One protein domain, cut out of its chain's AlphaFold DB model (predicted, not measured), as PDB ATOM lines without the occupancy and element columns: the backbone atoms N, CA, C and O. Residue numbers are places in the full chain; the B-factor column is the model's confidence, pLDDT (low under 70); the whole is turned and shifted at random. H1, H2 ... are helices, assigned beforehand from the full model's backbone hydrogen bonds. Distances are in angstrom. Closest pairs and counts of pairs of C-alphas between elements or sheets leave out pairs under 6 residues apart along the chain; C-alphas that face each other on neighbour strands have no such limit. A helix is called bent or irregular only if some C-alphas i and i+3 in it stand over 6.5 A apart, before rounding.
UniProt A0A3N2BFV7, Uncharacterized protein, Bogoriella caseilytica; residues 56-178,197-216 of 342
ATOM      1  N   GLU A  56      81.241 123.720 145.524       97.81
ATOM      2  CA  GLU A  56      80.908 122.460 144.847       97.81
ATOM      3  C   GLU A  56      81.921 122.141 143.739       97.81
ATOM      4  O   GLU A  56      82.446 121.031 143.672       97.81
ATOM      5  N   SER A  57      82.268 123.134 142.914       97.12
ATOM      6  CA  SER A  57      83.260 122.971 141.842       97.12
ATOM      7  C   SER A  57      84.651 122.634 142.386       97.12
ATOM      8  O   SER A  57      85.346 121.787 141.827       97.12
ATOM      9  N   PHE A  58      85.058 123.283 143.481       97.50
ATOM     10  CA  PHE A  58      86.313 122.995 144.171       97.50
ATOM     11  C   PHE A  58      86.340 121.564 144.719       97.50
ATOM     12  O   PHE A  58      87.321 120.854 144.507       97.50
ATOM     13  N   GLN A  59      85.256 121.126 145.363       96.25
ATOM     14  CA  GLN A  59      85.141 119.774 145.902       96.25
ATOM     15  C   GLN A  59      85.196 118.716 144.790       96.25
ATOM     16  O   GLN A  59      85.976 117.775 144.886       96.25
ATOM     17  N   ALA A  60      84.466 118.918 143.689       96.69
ATOM     18  CA  ALA A  60      84.499 118.013 142.541       96.69
ATOM     19  C   ALA A  60      85.892 117.936 141.883       96.69
ATOM     20  O   ALA A  60      86.343 116.862 141.477       96.69
ATOM     21  N   ALA A  61      86.602 119.067 141.779       96.25
ATOM     22  CA  ALA A  61      87.970 119.084 141.260       96.25
ATOM     23  C   ALA A  61      88.940 118.333 142.181       96.25
ATOM     24  O   ALA A  61      89.808 117.614 141.689       96.25
ATOM     25  N   ARG A  62      88.772 118.468 143.501       95.25
ATOM     26  CA  ARG A  62      89.565 117.740 144.491       95.25
ATOM     27  C   ARG A  62      89.316 116.235 144.407       95.25
ATOM     28  O   ARG A  62      90.271 115.478 144.322       95.25
ATOM     29  N   GLU A  63      88.057 115.815 144.331       93.50
ATOM     30  CA  GLU A  63      87.691 114.404 144.146       93.50
ATOM     31  C   GLU A  63      88.257 113.821 142.843       93.50
ATOM     32  O   GLU A  63      88.654 112.658 142.815       93.50
ATOM     33  N   SER A  64      88.330 114.627 141.777       94.81
ATOM     34  CA  SER A  64      88.955 114.224 140.509       94.81
ATOM     35  C   SER A  64      90.468 114.045 140.650       94.81
ATOM     36  O   SER A  64      91.006 113.056 140.163       94.81
ATOM     37  N   LEU A  65      91.149 114.973 141.334       93.81
ATOM     38  CA  LEU A  65      92.584 114.873 141.617       93.81
ATOM     39  C   LEU A  65      92.896 113.653 142.492       93.81
ATOM     40  O   LEU A  65      93.823 112.910 142.195       93.81
ATOM     41  N   GLU A  66      92.100 113.416 143.535       90.75
ATOM     42  CA  GLU A  66      92.248 112.251 144.411       90.75
ATOM     43  C   GLU A  66      92.016 110.943 143.643       90.75
ATOM     44  O   GLU A  66      92.809 110.014 143.767       90.75
ATOM     45  N   ALA A  67      90.968 110.867 142.815       91.12
ATOM     46  CA  ALA A  67      90.710 109.696 141.981       91.12
ATOM     47  C   ALA A  67      91.866 109.423 141.004       91.12
ATOM     48  O   ALA A  67      92.305 108.279 140.900       91.12
ATOM     49  N   PHE A  68      92.389 110.469 140.360       93.06
ATOM     50  CA  PHE A  68      93.551 110.369 139.479       93.06
ATOM     51  C   PHE A  68      94.808 109.933 140.243       93.06
ATOM     52  O   PHE A  68      95.539 109.068 139.779       93.06
ATOM     53  N   GLY A  69      95.040 110.461 141.448       90.50
ATOM     54  CA  GLY A  69      96.142 110.031 142.311       90.50
ATOM     55  C   GLY A  69      96.064 108.540 142.648       90.50
ATOM     56  O   GLY A  69      97.052 107.826 142.514       90.50
ATOM     57  N   ILE A  70      94.880 108.032 143.005       89.62
ATOM     58  CA  ILE A  70      94.655 106.593 143.239       89.62
ATOM     59  C   ILE A  70      94.976 105.765 141.980       89.62
ATOM     60  O   ILE A  70      95.571 104.686 142.076       89.62
ATOM     61  N   GLU A  71      94.579 106.252 140.806       90.25
ATOM     62  CA  GLU A  71      94.840 105.603 139.522       90.25
ATOM     63  C   GLU A  71      96.333 105.603 139.177       90.25
ATOM     64  O   GLU A  71      96.882 104.545 138.894       90.25
ATOM     65  N   LEU A  72      97.031 106.727 139.326       89.19
ATOM     66  CA  LEU A  72      98.474 106.830 139.094       89.19
ATOM     67  C   LEU A  72      99.269 105.856 139.973       89.19
ATOM     68  O   LEU A  72     100.182 105.173 139.518       89.19
ATOM     69  N   LEU A  73      98.879 105.723 141.241       85.12
ATOM     70  CA  LEU A  73      99.495 104.764 142.163       85.12
ATOM     71  C   LEU A  73      99.198 103.315 141.790       85.12
ATOM     72  O   LEU A  73     100.000 102.422 142.063       85.12
ATOM     73  N   SER A  74      98.074 103.083 141.116       85.25
ATOM     74  CA  SER A  74      97.773 101.784 140.529       85.25
ATOM     75  C   SER A  74      98.715 101.438 139.381       85.25
ATOM     76  O   SER A  74      98.637 100.298 138.962       85.25
ATOM     77  N   HIS A  75      99.584 102.338 138.902       88.00
ATOM     78  CA  HIS A  75     100.576 102.089 137.847       88.00
ATOM     79  C   HIS A  75     102.018 101.957 138.372       88.00
ATOM     80  O   HIS A  75     102.900 101.574 137.609       88.00
ATOM     81  N   ASP A  76     102.281 102.208 139.664       88.88
ATOM     82  CA  ASP A  76     103.639 102.159 140.228       88.88
ATOM     83  C   ASP A  76     104.116 100.703 140.465       88.88
ATOM     84  O   ASP A  76     103.625 100.012 141.373       88.88
ATOM     85  N   PRO A  77     105.150 100.225 139.738       89.12
ATOM     86  CA  PRO A  77     105.714  98.890 139.930       89.12
ATOM     87  C   PRO A  77     106.234  98.633 141.352       89.12
ATOM     88  O   PRO A  77     106.259  97.488 141.813       89.12
ATOM     89  N   GLY A  78     106.686  99.678 142.049       89.88
ATOM     90  CA  GLY A  78     107.156  99.615 143.428       89.88
ATOM     91  C   GLY A  78     106.039  99.261 144.407       89.88
ATOM     92  O   GLY A  78     106.275  98.486 145.341       89.88
ATOM     93  N   ILE A  79     104.818  99.749 144.166       91.94
ATOM     94  CA  ILE A  79     103.635  99.397 144.960       91.94
ATOM     95  C   ILE A  79     103.301  97.923 144.755       91.94
ATOM     96  O   ILE A  79     103.170  97.189 145.736       91.94
ATOM     97  N   TYR A  80     103.277  97.443 143.513       93.00
ATOM     98  CA  TYR A  80     103.021  96.029 143.221       93.00
ATOM     99  C   TYR A  80     104.011  95.085 143.920       93.00
ATOM    100  O   TYR A  80     103.614  94.080 144.514       93.00
ATOM    101  N   GLN A  81     105.310  95.418 143.904       92.38
ATOM    102  CA  GLN A  81     106.338  94.627 144.593       92.38
ATOM    103  C   GLN A  81     106.105  94.555 146.101       92.38
ATOM    104  O   GLN A  81     106.361  93.516 146.713       92.38
ATOM    105  N   ARG A  82     105.656  95.654 146.712       93.62
ATOM    106  CA  ARG A  82     105.352  95.695 148.144       93.62
ATOM    107  C   ARG A  82     104.076  94.924 148.456       93.62
ATOM    108  O   ARG A  82     104.096  94.116 149.380       93.62
ATOM    109  N   LEU A  83     103.023  95.084 147.652       94.75
ATOM    110  CA  LEU A  83     101.765  94.344 147.799       94.75
ATOM    111  C   LEU A  83     101.975  92.826 147.727       94.75
ATOM    112  O   LEU A  83     101.363  92.084 148.494       94.75
ATOM    113  N   LEU A  84     102.895  92.359 146.881       94.69
ATOM    114  CA  LEU A  84     103.251  90.940 146.791       94.69
ATOM    115  C   LEU A  84     103.868  90.342 148.052       94.69
ATOM    116  O   LEU A  84     103.799  89.130 148.245       94.69
ATOM    117  N   ARG A  85     104.504  91.161 148.890       95.00
ATOM    118  CA  ARG A  85     105.152  90.691 150.123       95.00
ATOM    119  C   ARG A  85     104.164  90.508 151.268       95.00
ATOM    120  O   ARG A  85     104.519  89.926 152.288       95.00
ATOM    121  N   LEU A  86     102.953  91.028 151.118       95.50
ATOM    122  CA  LEU A  86     101.929  90.965 152.144       95.50
ATOM    123  C   LEU A  86     101.232  89.578 152.146       95.50
ATOM    124  O   LEU A  86     101.275  88.879 151.133       95.50
ATOM    125  N   PRO A  87     100.525  89.164 153.219       94.12
ATOM    126  CA  PRO A  87      99.828  87.861 153.308       94.12
ATOM    127  C   PRO A  87      98.532  87.813 152.493       94.12
ATOM    128  O   PRO A  87      97.773  88.763 152.599       94.12
ATOM    129  N   ALA A  88      98.260  86.753 151.714       90.12
ATOM    130  CA  ALA A  88      97.195  86.694 150.689       90.12
ATOM    131  C   ALA A  88      95.845  87.316 151.100       90.12
ATOM    132  O   ALA A  88      95.280  88.098 150.334       90.12
ATOM    133  N   GLU A  89      95.388  87.010 152.311       91.94
ATOM    134  CA  GLU A  89      94.226  87.620 152.948       91.94
ATOM    135  C   GLU A  89      94.699  88.794 153.812       91.94
ATOM    136  O   GLU A  89      95.345  88.596 154.841       91.94
ATOM    137  N   ILE A  90      94.410  90.019 153.374       93.88
ATOM    138  CA  ILE A  90      94.694  91.235 154.137       93.88
ATOM    139  C   ILE A  90      93.461  92.132 154.152       93.88
ATOM    140  O   ILE A  90      92.825  92.322 153.111       93.88
ATOM    141  N   GLY A  91      93.113  92.667 155.322       93.62
ATOM    142  CA  GLY A  91      92.096  93.704 155.432       93.62
ATOM    143  C   GLY A  91      92.658  95.093 155.100       93.62
ATOM    144  O   GLY A  91      93.875  95.282 155.087       93.62
ATOM    145  N   PRO A  92      91.794  96.102 154.878       93.00
ATOM    146  CA  PRO A  92      92.227  97.491 154.687       93.00
ATOM    147  C   PRO A  92      93.049  98.031 155.869       93.00
ATOM    148  O   PRO A  92      94.009  98.768 155.668       93.00
ATOM    149  N   GLU A  93      92.689  97.625 157.089       93.56
ATOM    150  CA  GLU A  93      93.332  98.024 158.352       93.56
ATOM    151  C   GLU A  93      94.756  97.459 158.507       93.56
ATOM    152  O   GLU A  93      95.569  98.001 159.253       93.56
ATOM    153  N   ASP A  94      95.063  96.373 157.795       94.62
ATOM    154  CA  ASP A  94      96.328  95.648 157.904       94.62
ATOM    155  C   ASP A  94      97.373  96.136 156.880       94.62
ATOM    156  O   ASP A  94      98.515  95.666 156.890       94.62
ATOM    157  N   ILE A  95      97.005  97.061 155.979       92.94
ATOM    158  CA  ILE A  95      97.928  97.662 155.007       92.94
ATOM    159  C   ILE A  95      99.016  98.438 155.771       92.94
ATOM    160  O   ILE A  95      98.693  99.389 156.490       92.94
ATOM    161  N   PRO A  96     100.306  98.096 155.599       92.50
ATOM    162  CA  PRO A  96     101.382  98.779 156.304       92.50
ATOM    163  C   PRO A  96     101.451 100.283 156.006       92.50
ATOM    164  O   PRO A  96     101.331 100.716 154.861       92.50
ATOM    165  N   GLU A  97     101.707 101.088 157.039       89.75
ATOM    166  CA  GLU A  97     101.787 102.553 156.915       89.75
ATOM    167  C   GLU A  97     102.949 102.998 156.008       89.75
ATOM    168  O   GLU A  97     102.865 104.030 155.351       89.75
ATOM    169  N   ASP A  98     104.025 102.211 155.905       89.69
ATOM    170  CA  ASP A  98     105.148 102.514 155.010       89.69
ATOM    171  C   ASP A  98     104.753 102.431 153.530       89.69
ATOM    172  O   ASP A  98     105.338 103.144 152.721       89.69
ATOM    173  N   LEU A  99     103.766 101.596 153.183       86.81
ATOM    174  CA  LEU A  99     103.148 101.523 151.854       86.81
ATOM    175  C   LEU A  99     102.326 102.780 151.553       86.81
ATOM    176  O   LEU A  99     102.298 103.224 150.408       86.81
ATOM    177  N   LEU A 100     101.724 103.378 152.585       85.12
ATOM    178  CA  LEU A 100     101.032 104.661 152.474       85.12
ATOM    179  C   LEU A 100     102.034 105.812 152.303       85.12
ATOM    180  O   LEU A 100     101.779 106.725 151.536       85.12
ATOM    181  N   GLN A 101     103.210 105.745 152.931       83.31
ATOM    182  CA  GLN A 101     104.234 106.799 152.851       83.31
ATOM    183  C   GLN A 101     105.069 106.802 151.562       83.31
ATOM    184  O   GLN A 101     105.802 107.759 151.319       83.31
ATOM    185  N   VAL A 102     105.007 105.749 150.734       76.12
ATOM    186  CA  VAL A 102     105.758 105.689 149.457       76.12
ATOM    187  C   VAL A 102     105.372 106.818 148.521       76.12
ATOM    188  O   VAL A 102     106.166 107.225 147.675       76.12
ATOM    189  N   THR A 103     104.158 107.325 148.672       69.69
ATOM    190  CA  THR A 103     103.575 108.254 147.733       69.69
ATOM    191  C   THR A 103     103.534 109.611 148.414       69.69
ATOM    192  O   THR A 103     102.875 109.806 149.431       69.69
ATOM    193  N   SER A 104     104.237 110.595 147.851       70.25
ATOM    194  CA  SER A 104     104.120 111.990 148.302       70.25
ATOM    195  C   SER A 104     102.684 112.524 148.188       70.25
ATOM    196  O   SER A 104     102.380 113.591 148.703       70.25
ATOM    197  N   LEU A 105     101.814 111.778 147.500       71.00
ATOM    198  CA  LEU A 105     100.400 112.045 147.286       71.00
ATOM    199  C   LEU A 105      99.508 111.551 148.442       71.00
ATOM    200  O   LEU A 105      98.395 112.047 148.594       71.00
ATOM    201  N   ALA A 106      99.968 110.616 149.285       67.81
ATOM    202  CA  ALA A 106      99.130 110.021 150.333       67.81
ATOM    203  C   ALA A 106      98.718 110.991 151.448       67.81
ATOM    204  O   ALA A 106      97.695 110.765 152.091       67.81
ATOM    205  N   ASP A 107      99.481 112.061 151.685       76.56
ATOM    206  CA  ASP A 107      99.130 113.053 152.708       76.56
ATOM    207  C   ASP A 107      97.902 113.892 152.320       76.56
ATOM    208  O   ASP A 107      97.210 114.416 153.195       76.56
ATOM    209  N   GLU A 108      97.597 113.995 151.023       77.62
ATOM    210  CA  GLU A 108      96.459 114.769 150.513       77.62
ATOM    211  C   GLU A 108      95.218 113.903 150.241       77.62
ATOM    212  O   GLU A 108      94.104 114.430 150.164       77.62
ATOM    213  N   MET A 109      95.405 112.584 150.133       83.50
ATOM    214  CA  MET A 109      94.380 111.616 149.749       83.50
ATOM    215  C   MET A 109      93.595 111.056 150.941       83.50
ATOM    216  O   MET A 109      94.108 110.898 152.050       83.50
ATOM    217  N   ASP A 110      92.344 110.669 150.684       89.00
ATOM    218  CA  ASP A 110      91.554 109.865 151.618       89.00
ATOM    219  C   ASP A 110      92.225 108.496 151.838       89.00
ATOM    220  O   ASP A 110      92.235 107.623 150.961       89.00
ATOM    221  N   ARG A 111      92.806 108.324 153.032       89.69
ATOM    222  CA  ARG A 111      93.561 107.128 153.423       89.69
ATOM    223  C   ARG A 111      92.712 105.863 153.385       89.69
ATOM    224  O   ARG A 111      93.241 104.812 153.025       89.69
ATOM    225  N   ASP A 112      91.428 105.945 153.717       91.44
ATOM    226  CA  ASP A 112      90.556 104.771 153.768       91.44
ATOM    227  C   ASP A 112      90.241 104.291 152.353       91.44
ATOM    228  O   ASP A 112      90.382 103.103 152.038       91.44
ATOM    229  N   ARG A 113      89.931 105.233 151.455       89.88
ATOM    230  CA  ARG A 113      89.732 104.943 150.032       89.88
ATOM    231  C   ARG A 113      91.001 104.382 149.390       89.88
ATOM    232  O   ARG A 113      90.930 103.444 148.595       89.88
ATOM    233  N   PHE A 114      92.163 104.922 149.755       90.19
ATOM    234  CA  PHE A 114      93.442 104.431 149.255       90.19
ATOM    235  C   PHE A 114      93.757 103.012 149.754       90.19
ATOM    236  O   PHE A 114      94.093 102.143 148.949       90.19
ATOM    237  N   ARG A 115      93.561 102.725 151.049       92.81
ATOM    238  CA  ARG A 115      93.697 101.369 151.612       92.81
ATOM    239  C   ARG A 115      92.778 100.372 150.921       92.81
ATOM    240  O   ARG A 115      93.229  99.292 150.546       92.81
ATOM    241  N   GLN A 116      91.514 100.742 150.707       93.81
ATOM    242  CA  GLN A 116      90.560  99.898 149.994       93.81
ATOM    243  C   GLN A 116      91.057  99.567 148.581       93.81
ATOM    244  O   GLN A 116      91.069  98.397 148.196       93.81
ATOM    245  N   ARG A 117      91.556 100.563 147.839       92.50
ATOM    246  CA  ARG A 117      92.128 100.326 146.511       92.50
ATOM    247  C   ARG A 117      93.338  99.392 146.553       92.50
ATOM    248  O   ARG A 117      93.461  98.527 145.693       92.50
ATOM    249  N   LEU A 118      94.229  99.534 147.535       93.25
ATOM    250  CA  LEU A 118      95.397  98.655 147.667       93.25
ATOM    251  C   LEU A 118      95.000  97.191 147.913       93.25
ATOM    252  O   LEU A 118      95.639  96.288 147.372       93.25
ATOM    253  N   VAL A 119      93.930  96.948 148.676       94.94
ATOM    254  CA  VAL A 119      93.362  95.602 148.865       94.94
ATOM    255  C   VAL A 119      92.819  95.044 147.545       94.94
ATOM    256  O   VAL A 119      93.111  93.896 147.204       94.94
ATOM    257  N   GLU A 120      92.083  95.850 146.776       94.12
ATOM    258  CA  GLU A 120      91.563  95.464 145.454       94.12
ATOM    259  C   GLU A 120      92.695  95.132 144.471       94.12
ATOM    260  O   GLU A 120      92.696  94.055 143.873       94.12
ATOM    261  N   LEU A 121      93.697  96.011 144.362       93.88
ATOM    262  CA  LEU A 121      94.873  95.817 143.507       93.88
ATOM    263  C   LEU A 121      95.620  94.541 143.865       93.88
ATOM    264  O   LEU A 121      96.033  93.780 142.996       93.88
ATOM    265  N   ARG A 122      95.787  94.275 145.158       95.50
ATOM    266  CA  ARG A 122      96.445  93.064 145.637       95.50
ATOM    267  C   ARG A 122      95.662  91.802 145.264       95.50
ATOM    268  O   ARG A 122      96.275  90.822 144.839       95.50
ATOM    269  N   ALA A 123      94.340  91.805 145.435       94.50
ATOM    270  CA  ALA A 123      93.496  90.676 145.047       94.50
ATOM    271  C   ALA A 123      93.585  90.413 143.535       94.50
ATOM    272  O   ALA A 123      93.734  89.266 143.108       94.50
ATOM    273  N   GLU A 124      93.577  91.480 142.736       95.25
ATOM    274  CA  GLU A 124      93.731  91.396 141.286       95.25
ATOM    275  C   GLU A 124      95.126  90.897 140.888       95.25
ATOM    276  O   GLU A 124      95.261  90.054 140.006       95.25
ATOM    277  N   LEU A 125      96.170  91.316 141.599       95.56
ATOM    278  CA  LEU A 125      97.542  90.871 141.376       95.56
ATOM    279  C   LEU A 125      97.731  89.382 141.698       95.56
ATOM    280  O   LEU A 125      98.426  88.669 140.967       95.56
ATOM    281  N   ALA A 126      97.078  88.880 142.750       95.62
ATOM    282  CA  ALA A 126      97.045  87.451 143.049       95.62
ATOM    283  C   ALA A 126      96.359  86.657 141.921       95.62
ATOM    284  O   ALA A 126      96.918  85.667 141.440       95.62
ATOM    285  N   ARG A 127      95.202  87.139 141.445       96.00
ATOM    286  CA  ARG A 127      94.460  86.551 140.318       96.00
ATOM    287  C   ARG A 127      95.287  86.546 139.031       96.00
ATOM    288  O   ARG A 127      95.381  85.507 138.377       96.00
ATOM    289  N   ALA A 128      95.918  87.671 138.698       96.19
ATOM    290  CA  ALA A 128      96.771  87.806 137.525       96.19
ATOM    291  C   ALA A 128      97.895  86.767 137.554       96.19
ATOM    292  O   ALA A 128      98.097  86.026 136.592       96.19
ATOM    293  N   ARG A 129      98.594  86.645 138.690       96.75
ATOM    294  CA  ARG A 129      99.686  85.677 138.836       96.75
ATOM    295  C   ARG A 129      99.229  84.232 138.707       96.75
ATOM    296  O   ARG A 129      99.930  83.439 138.079       96.75
ATOM    297  N   GLU A 130      98.083  83.884 139.282       96.62
ATOM    298  CA  GLU A 130      97.522  82.539 139.166       96.62
ATOM    299  C   GLU A 130      97.206  82.197 137.704       96.62
ATOM    300  O   GLU A 130      97.722  81.207 137.177       96.62
ATOM    301  N   GLN A 131      96.422  83.036 137.022       97.12
ATOM    302  CA  GLN A 131      95.993  82.760 135.651       97.12
ATOM    303  C   GLN A 131      97.162  82.772 134.662       97.12
ATOM    304  O   GLN A 131      97.292  81.863 133.840       97.12
ATOM    305  N   ILE A 132      98.058  83.759 134.766       96.94
ATOM    306  CA  ILE A 132      99.253  83.826 133.919       96.94
ATOM    307  C   ILE A 132     100.165  82.620 134.199       96.94
ATOM    308  O   ILE A 132     100.688  82.000 133.270       96.94
ATOM    309  N   GLY A 133     100.322  82.232 135.467       96.69
ATOM    310  CA  GLY A 133     101.128  81.084 135.876       96.69
ATOM    311  C   GLY A 133     100.638  79.748 135.308       96.69
ATOM    312  O   GLY A 133     101.472  78.904 134.974       96.69
ATOM    313  N   GLN A 134      99.320  79.568 135.158       96.56
ATOM    314  CA  GLN A 134      98.714  78.379 134.539       96.56
ATOM    315  C   GLN A 134      98.962  78.296 133.025       96.56
ATOM    316  O   GLN A 134      98.968  77.202 132.463       96.56
ATOM    317  N   ARG A 135      99.157  79.441 132.358       96.19
ATOM    318  CA  ARG A 135      99.362  79.526 130.901       96.19
ATOM    319  C   ARG A 135     100.833  79.565 130.496       96.19
ATOM    320  O   ARG A 135     101.167  79.180 129.378       96.19
ATOM    321  N   LEU A 136     101.715  80.025 131.382       95.88
ATOM    322  CA  LEU A 136     103.150  80.072 131.118       95.88
ATOM    323  C   LEU A 136     103.760  78.660 131.079       95.88
ATOM    324  O   LEU A 136     103.467  77.848 131.964       95.88
ATOM    325  N   PRO A 137     104.675  78.373 130.136       93.62
ATOM    326  CA  PRO A 137     105.434  77.130 130.146       93.62
ATOM    327  C   PRO A 137     106.375  77.067 131.362       93.62
ATOM    328  O   PRO A 137     106.762  78.091 131.937       93.62
ATOM    329  N   SER A 138     106.755  75.853 131.762       91.19
ATOM    330  CA  SER A 138     107.712  75.622 132.859       91.19
ATOM    331  C   SER A 138     109.176  75.846 132.448       91.19
ATOM    332  O   SER A 138     110.052  75.811 133.304       91.19
ATOM    333  N   GLY A 139     109.448  76.055 131.155       89.00
ATOM    334  CA  GLY A 139     110.772  76.334 130.598       89.00
ATOM    335  C   GLY A 139     110.714  76.556 129.083       89.00
ATOM    336  O   GLY A 139     109.741  76.166 128.436       89.00
ATOM    337  N   GLY A 140     111.753  77.172 128.513       89.06
ATOM    338  CA  GLY A 140     111.882  77.403 127.069       89.06
ATOM    339  C   GLY A 140     111.672  78.858 126.648       89.06
ATOM    340  O   GLY A 140     111.985  79.783 127.394       89.06
ATOM    341  N   SER A 141     111.186  79.053 125.417       89.75
ATOM    342  CA  SER A 141     110.981  80.384 124.836       89.75
ATOM    343  C   SER A 141     109.827  81.114 125.515       89.75
ATOM    344  O   SER A 141     108.727  80.573 125.644       89.75
ATOM    345  N   ARG A 142     110.058  82.372 125.891       90.06
ATOM    346  CA  ARG A 142     109.031  83.274 126.414       90.06
ATOM    347  C   ARG A 142     107.936  83.538 125.353       90.06
ATOM    348  O   ARG A 142     108.277  84.083 124.301       90.06
ATOM    349  N   PRO A 143     106.648  83.200 125.598       90.94
ATOM    350  CA  PRO A 143     105.542  83.577 124.703       90.94
ATOM    351  C   PRO A 143     105.361  85.096 124.704       90.94
ATOM    352  O   PRO A 143     105.726  85.734 125.687       90.94
ATOM    353  N   SER A 144     104.812  85.705 123.654       91.00
ATOM    354  CA  SER A 144     104.620  87.168 123.641       91.00
ATOM    355  C   SER A 144     103.534  87.613 124.639       91.00
ATOM    356  O   SER A 144     102.635  86.836 124.962       91.00
ATOM    357  N   TRP A 145     103.586  88.863 125.130       91.25
ATOM    358  CA  TRP A 145     102.513  89.388 125.997       91.25
ATOM    359  C   TRP A 145     101.153  89.326 125.296       91.25
ATOM    360  O   TRP A 145     100.205  88.834 125.889       91.25
ATOM    361  N   HIS A 146     101.086  89.731 124.025       91.06
ATOM    362  CA  HIS A 146      99.858  89.727 123.223       91.06
ATOM    363  C   HIS A 146      99.226  88.330 123.097       91.06
ATOM    364  O   HIS A 146      98.010  88.167 123.186       91.06
ATOM    365  N   GLU A 147     100.055  87.299 122.929       93.12
ATOM    366  CA  GLU A 147      99.596  85.911 122.858       93.12
ATOM    367  C   GLU A 147      98.973  85.450 124.179       93.12
ATOM    368  O   GLU A 147      97.910  84.831 124.169       93.12
ATOM    369  N   ILE A 148      99.599  85.785 125.311       95.25
ATOM    370  CA  ILE A 148      99.082  85.448 126.639       95.25
ATOM    371  C   ILE A 148      97.836  86.275 126.965       95.25
ATOM    372  O   ILE A 148      96.831  85.706 127.382       95.25
ATOM    373  N   SER A 149      97.865  87.589 126.741       94.44
ATOM    374  CA  SER A 149      96.764  88.491 127.088       94.44
ATOM    375  C   SER A 149      95.492  88.186 126.297       94.44
ATOM    376  O   SER A 149      94.411  88.218 126.872       94.44
ATOM    377  N   SER A 150      95.600  87.762 125.032       94.88
ATOM    378  CA  SER A 150      94.443  87.328 124.228       94.88
ATOM    379  C   SER A 150      93.687  86.110 124.790       94.88
ATOM    380  O   SER A 150      92.563  85.835 124.373       94.88
ATOM    381  N   GLN A 151      94.295  85.370 125.722       95.75
ATOM    382  CA  GLN A 151      93.725  84.168 126.339       95.75
ATOM    383  C   GLN A 151      93.237  84.390 127.775       95.75
ATOM    384  O   GLN A 151      92.734  83.447 128.395       95.75
ATOM    385  N   LEU A 152      93.444  85.589 128.316       95.25
ATOM    386  CA  LEU A 152      93.112  85.956 129.685       95.25
ATOM    387  C   LEU A 152      91.873  86.850 129.690       95.25
ATOM    388  O   LEU A 152      91.686  87.669 128.795       95.25
ATOM    389  N   ASP A 153      91.040  86.689 130.713       93.12
ATOM    390  CA  ASP A 153      89.912  87.581 130.972       93.12
ATOM    391  C   ASP A 153      90.319  88.526 132.104       93.12
ATOM    392  O   ASP A 153      90.350  88.131 133.272       93.12
ATOM    393  N   PHE A 154      90.725  89.743 131.740       90.00
ATOM    394  CA  PHE A 154      91.147  90.768 132.689       90.00
ATOM    395  C   PHE A 154      90.481  92.117 132.395       90.00
ATOM    396  O   PHE A 154      90.171  92.424 131.237       90.00
ATOM    397  N   PRO A 155      90.253  92.960 133.420       88.75
ATOM    398  CA  PRO A 155      89.719  94.299 133.214       88.75
ATOM    399  C   PRO A 155      90.721  95.143 132.418       88.75
ATOM    400  O   PRO A 155      91.869  95.272 132.829       88.75
ATOM    401  N   GLN A 156      90.287  95.788 131.328       86.56
ATOM    402  CA  GLN A 156      91.170  96.635 130.501       86.56
ATOM    403  C   GLN A 156      91.906  97.714 131.312       86.56
ATOM    404  O   GLN A 156      93.061  98.009 131.034       86.56
ATOM    405  N   ARG A 157      91.266  98.260 132.355       85.69
ATOM    406  CA  ARG A 157      91.868  99.261 133.254       85.69
ATOM    407  C   ARG A 157      93.080  98.752 134.039       85.69
ATOM    408  O   ARG A 157      93.839  99.559 134.545       85.69
ATOM    409  N   GLU A 158      93.247  97.438 134.157       90.38
ATOM    410  CA  GLU A 158      94.315  96.810 134.939       90.38
ATOM    411  C   GLU A 158      95.382  96.166 134.030       90.38
ATOM    412  O   GLU A 158      96.205  95.381 134.504       90.38
ATOM    413  N   GLU A 159      95.399  96.468 132.722       91.00
ATOM    414  CA  GLU A 159      96.344  95.854 131.774       91.00
ATOM    415  C   GLU A 159      97.803  96.001 132.233       91.00
ATOM    416  O   GLU A 159      98.572  95.039 132.167       91.00
ATOM    417  N   HIS A 160      98.173  97.167 132.770       89.81
ATOM    418  CA  HIS A 160      99.521  97.440 133.268       89.81
ATOM    419  C   HIS A 160      99.928  96.485 134.402       89.81
ATOM    420  O   HIS A 160     101.021  95.910 134.363       89.81
ATOM    421  N   LEU A 161      99.030  96.237 135.361       93.88
ATOM    422  CA  LEU A 161      99.241  95.317 136.482       93.88
ATOM    423  C   LEU A 161      99.417  93.872 135.999       93.88
ATOM    424  O   LEU A 161     100.298  93.140 136.475       93.88
ATOM    425  N   TRP A 162      98.613  93.451 135.025       95.25
ATOM    426  CA  TRP A 162      98.690  92.112 134.443       95.25
ATOM    427  C   TRP A 162      99.961  91.926 133.600       95.25
ATOM    428  O   TRP A 162     100.681  90.935 133.770       95.25
ATOM    429  N   ALA A 163     100.306  92.906 132.764       91.94
ATOM    430  CA  ALA A 163     101.531  92.915 131.968       91.94
ATOM    431  C   ALA A 163     102.791  92.937 132.851       91.94
ATOM    432  O   ALA A 163     103.811  92.312 132.523       91.94
ATOM    433  N   TRP A 164     102.734  93.646 133.981       93.56
ATOM    434  CA  TRP A 164     103.775  93.633 135.003       93.56
ATOM    435  C   TRP A 164     103.898  92.252 135.661       93.56
ATOM    436  O   TRP A 164     104.998  91.695 135.724       93.56
ATOM    437  N   SER A 165     102.774  91.651 136.068       95.12
ATOM    438  CA  SER A 165     102.733  90.322 136.697       95.12
ATOM    439  C   SER A 165     103.290  89.233 135.778       95.12
ATOM    440  O   SER A 165     104.072  88.385 136.211       95.12
ATOM    441  N   TYR A 166     102.959  89.291 134.486       94.94
ATOM    442  CA  TYR A 166     103.489  88.390 133.465       94.94
ATOM    443  C   TYR A 166     105.009  88.505 133.327       94.94
ATOM    444  O   TYR A 166     105.714  87.495 133.325       94.94
ATOM    445  N   ARG A 167     105.539  89.731 133.267       91.50
ATOM    446  CA  ARG A 167     106.987  89.965 133.210       91.50
ATOM    447  C   ARG A 167     107.703  89.418 134.434       91.50
ATOM    448  O   ARG A 167     108.753  88.790 134.290       91.50
ATOM    449  N   LEU A 168     107.130  89.643 135.613       93.44
ATOM    450  CA  LEU A 168     107.675  89.137 136.862       93.44
ATOM    451  C   LEU A 168     107.729  87.600 136.860       93.44
ATOM    452  O   LEU A 168     108.783  87.038 137.142       93.44
ATOM    453  N   LEU A 169     106.651  86.924 136.448       95.19
ATOM    454  CA  LEU A 169     106.606  85.459 136.356       95.19
ATOM    455  C   LEU A 169     107.569  84.885 135.307       95.19
ATOM    456  O   LEU A 169     108.214  83.870 135.563       95.19
ATOM    457  N   CYS A 170     107.710  85.532 134.145       93.19
ATOM    458  CA  CYS A 170     108.707  85.137 133.146       93.19
ATOM    459  C   CYS A 170     110.130  85.195 133.712       93.19
ATOM    460  O   CYS A 170     110.935  84.311 133.430       93.19
ATOM    461  N   ARG A 171     110.424  86.213 134.532       90.75
ATOM    462  CA  ARG A 171     111.719  86.365 135.205       90.75
ATOM    463  C   ARG A 171     111.930  85.310 136.288       90.75
ATOM    464  O   ARG A 171     113.011  84.743 136.366       90.75
ATOM    465  N   GLU A 172     110.911  85.033 137.102       93.12
ATOM    466  CA  GLU A 172     110.958  84.000 138.148       93.12
ATOM    467  C   GLU A 172     111.192  82.590 137.572       93.12
ATOM    468  O   GLU A 172     111.815  81.759 138.229       93.12
ATOM    469  N   ARG A 173     110.723  82.324 136.344       94.50
ATOM    470  CA  ARG A 173     110.894  81.042 135.636       94.50
ATOM    471  C   ARG A 173     112.102  80.984 134.696       94.50
ATOM    472  O   ARG A 173     112.239  80.001 133.974       94.50
ATOM    473  N   ASP A 174     112.934  82.024 134.686       91.12
ATOM    474  CA  ASP A 174     114.108  82.144 133.811       91.12
ATOM    475  C   ASP A 174     113.786  81.882 132.324       91.12
ATOM    476  O   ASP A 174     114.510  81.201 131.597       91.12
ATOM    477  N   LEU A 175     112.634  82.386 131.861       88.00
ATOM    478  CA  LEU A 175     112.228  82.249 130.465       88.00
ATOM    479  C   LEU A 175     113.018  83.239 129.607       88.00
ATOM    480  O   LEU A 175     112.731  84.442 129.591       88.00
ATOM    481  N   SER A 176     113.996  82.718 128.870       80.06
ATOM    482  CA  SER A 176     114.780  83.483 127.906       80.06
ATOM    483  C   SER A 176     113.873  84.122 126.856       80.06
ATOM    484  O   SER A 176     112.949  83.489 126.329       80.06
ATOM    485  N   GLN A 177     114.161  85.377 126.505       75.25
ATOM    486  CA  GLN A 177     113.630  85.935 125.266       75.25
ATOM    487  C   GLN A 177     114.056  85.016 124.111       75.25
ATOM    488  O   GLN A 177     115.219  84.596 124.087       75.25
ATOM    489  N   PRO A 178     113.151  84.670 123.176       68.25
ATOM    490  CA  PRO A 178     113.575  84.035 121.939       68.25
ATOM    491  C   PRO A 178     114.687  84.892 121.339       68.25
ATOM    492  O   PRO A 178     114.536  86.109 121.236       68.25
ATOM    493  N   ASP A 197     104.151 107.625 128.864       78.81
ATOM    494  CA  ASP A 197     102.946 107.501 129.697       78.81
ATOM    495  C   ASP A 197     103.133 108.221 131.044       78.81
ATOM    496  O   ASP A 197     102.291 109.019 131.451       78.81
ATOM    497  N   THR A 198     104.308 108.094 131.669       81.38
ATOM    498  CA  THR A 198     104.640 108.807 132.915       81.38
ATOM    499  C   THR A 198     104.662 110.322 132.704       81.38
ATOM    500  O   THR A 198     104.227 111.079 133.572       81.38
ATOM    501  N   GLN A 199     105.156 110.811 131.558       86.56
ATOM    502  CA  GLN A 199     105.110 112.245 131.248       86.56
ATOM    503  C   GLN A 199     103.679 112.744 131.061       86.56
ATOM    504  O   GLN A 199     103.367 113.852 131.514       86.56
ATOM    505  N   TRP A 200     102.824 111.950 130.411       87.94
ATOM    506  CA  TRP A 200     101.408 112.270 130.266       87.94
ATOM    507  C   TRP A 200     100.721 112.349 131.633       87.94
ATOM    508  O   TRP A 200     100.099 113.366 131.941       87.94
ATOM    509  N   ASP A 201     100.941 111.357 132.490       89.06
ATOM    510  CA  ASP A 201     100.347 111.298 133.823       89.06
ATOM    511  C   ASP A 201     100.803 112.446 134.727       89.06
ATOM    512  O   ASP A 201     100.000 113.070 135.427       89.06
ATOM    513  N   ILE A 202     102.097 112.786 134.687       89.25
ATOM    514  CA  ILE A 202     102.635 113.943 135.413       89.25
ATOM    515  C   ILE A 202     101.985 115.235 134.904       89.25
ATOM    516  O   ILE A 202     101.638 116.110 135.706       89.25
ATOM    517  N   ALA A 203     101.820 115.386 133.588       92.06
ATOM    518  CA  ALA A 203     101.196 116.567 133.007       92.06
ATOM    519  C   ALA A 203      99.715 116.676 133.403       92.06
ATOM    520  O   ALA A 203      99.268 117.759 133.792       92.06
ATOM    521  N   GLU A 204      98.971 115.571 133.360       93.81
ATOM    522  CA  GLU A 204      97.565 115.513 133.758       93.81
ATOM    523  C   GLU A 204      97.386 115.805 135.253       93.81
ATOM    524  O   GLU A 204      96.594 116.683 135.617       93.81
ATOM    525  N   HIS A 205      98.210 115.198 136.113       91.25
ATOM    526  CA  HIS A 205      98.246 115.504 137.544       91.25
ATOM    527  C   HIS A 205      98.465 117.001 137.793       91.25
ATOM    528  O   HIS A 205      97.727 117.636 138.547       91.25
ATOM    529  N   GLN A 206      99.452 117.607 137.125       93.75
ATOM    530  CA  GLN A 206      99.732 119.038 137.261       93.75
ATOM    531  C   GLN A 206      98.576 119.922 136.777       93.75
ATOM    532  O   GLN A 206      98.401 121.031 137.291       93.75
ATOM    533  N   VAL A 207      97.811 119.489 135.770       96.56
ATOM    534  CA  VAL A 207      96.617 120.204 135.297       96.56
ATOM    535  C   VAL A 207      95.505 120.135 136.343       96.56
ATOM    536  O   VAL A 207      94.911 121.168 136.666       96.56
ATOM    537  N   LEU A 208      95.251 118.956 136.913       94.88
ATOM    538  CA  LEU A 208      94.257 118.770 137.971       94.88
ATOM    539  C   LEU A 208      94.632 119.546 139.240       94.88
ATOM    540  O   LEU A 208      93.791 120.258 139.790       94.88
ATOM    541  N   GLN A 209      95.900 119.510 139.644       95.06
ATOM    542  CA  GLN A 209      96.406 120.254 140.795       95.06
ATOM    543  C   GLN A 209      96.226 121.767 140.614       95.06
ATOM    544  O   GLN A 209      95.632 122.429 141.467       95.06
ATOM    545  N   ARG A 210      96.624 122.314 139.455       96.69
ATOM    546  CA  ARG A 210      96.396 123.732 139.120       96.69
ATOM    547  C   ARG A 210      94.916 124.103 139.162       96.69
ATOM    548  O   ARG A 210      94.562 125.187 139.626       96.69
ATOM    549  N   ARG A 211      94.036 123.209 138.704       97.31
ATOM    550  CA  ARG A 211      92.584 123.421 138.739       97.31
ATOM    551  C   ARG A 211      92.045 123.468 140.172       97.31
ATOM    552  O   ARG A 211      91.233 124.344 140.471       97.31
ATOM    553  N   VAL A 212      92.501 122.574 141.051       96.69
ATOM    554  CA  VAL A 212      92.144 122.572 142.481       96.69
ATOM    555  C   VAL A 212      92.611 123.861 143.156       96.69
ATOM    556  O   VAL A 212      91.823 124.521 143.833       96.69
ATOM    557  N   GLU A 213      93.857 124.274 142.926       96.69
ATOM    558  CA  GLU A 213      94.406 125.521 143.472       96.69
ATOM    559  C   GLU A 213      93.620 126.752 143.007       96.69
ATOM    560  O   GLU A 213      93.245 127.601 143.828       96.69
ATOM    561  N   GLN A 214      93.318 126.829 141.707       97.94
ATOM    562  CA  GLN A 214      92.548 127.918 141.114       97.94
ATOM    563  C   GLN A 214      91.156 128.017 141.748       97.94
ATOM    564  O   GLN A 214      90.806 129.070 142.290       97.94
ATOM    565  N   LEU A 215      90.386 126.927 141.752       97.44
ATOM    566  CA  LEU A 215      89.035 126.903 142.325       97.44
ATOM    567  C   LEU A 215      89.050 127.139 143.843       97.44
ATOM    568  O   LEU A 215      88.169 127.809 144.386       97.44
ATOM    569  N   GLY A 216      90.085 126.664 144.538       97.50
ATOM    570  CA  GLY A 216      90.280 126.924 145.962       97.50
ATOM    571  C   GLY A 216      90.536 128.405 146.256       97.50
ATOM    572  O   GLY A 216      90.015 128.951 147.233       97.50
TER     573      GLY A 216
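Overview. This is residues 56 to 178 and 197 to 216 of the 342 residues of an uncharacterized protein of Bogoriella caseilytica (UniProt A0A3N2BFV7). The model is an elongated group of helices in two parts: the longest helix, H4, crossed by H2 near its middle and by H6 in its later half, and a pair of long helices, H1 and H7, side by side and running opposite ways, with H1 coming near the first part of H4 at Ile 70 and Phe 114 and the pair reaching out from there to make one end of the long axis. The short helices H3 and H5 lie near the H4 part, at its two ends. The printed part has 143 residues with seven named helices, H1 to H7 in chain order, and no named strand; the class is all helix. It is only just loose, close to compact, with a radius of gyration of the C-alphas of 17.5 A, and it spans 57 by 32 by 23 A.

Along the chain. H4, residues 111 to 135, runs 36.1 A from C-alpha 111 at (93.561, 107.128, 153.423) to C-alpha 135 at (99.362, 79.526, 130.901). H6, residues 156 to 172, is 24.7 A long and irregular: C-alphas 157 and 160 are 7.9 A apart. H2 is residues 77 to 83, H3 residues 97 to 101 and H5 residues 145 to 149. H1, residues 56 to 73, begins at (80.908, 122.460, 144.847) and is 25.8 A long. H7, residues 197 to 216, is 28.3 A long and ends at (90.280, 126.924, 145.962).

Arrangement. H4 touches H6 with residues 125 to 133 alone, at a steep tilt of 56 degrees, the same way; their closest C-alphas, Ala 128 and Trp 162, are 5.6 A apart. With residues 118 to 125 alone H4 touches H2, about perpendicular at 85 degrees; the closest C-alphas, Leu 83 and Arg 122, are 5.9 A apart. H3 is close to H2 but not clearly touching, with C-alphas Ile 79 and Leu 99 closest at 7.2 A. H5 is close to H6 but not clearly touching, with C-alphas Trp 145 and Ala 163 closest at 7.0 A. H1 is close to H4 but not clearly touching, with C-alphas Ile 70 and Phe 114 closest at 6.5 A. H1 and H7 touch at a shallow tilt of 22 degrees, opposite ways; their closest C-alphas, Phe 58 and Leu 215, are 5.1 A apart. H4 and H7 are apart, and so are H6 and H7. Every O i to N i+4 pair is within hydrogen-bond range in H1, H2, H3, H4, H5 and H7; in H6 it is 11 of 13.

Size, cuts and confidence. The two C-alphas farthest apart, Glu 56 and Gly 140, are 57.5 A apart. Residues 179 to 196 are not printed, and C-alphas 178 and 197 are 26.9 A apart across the cut. The link from H2 to H3 is long, with 13 residues. The mean pLDDT of the printed part is 91.2; residues 103, 106 and 178 are under 70.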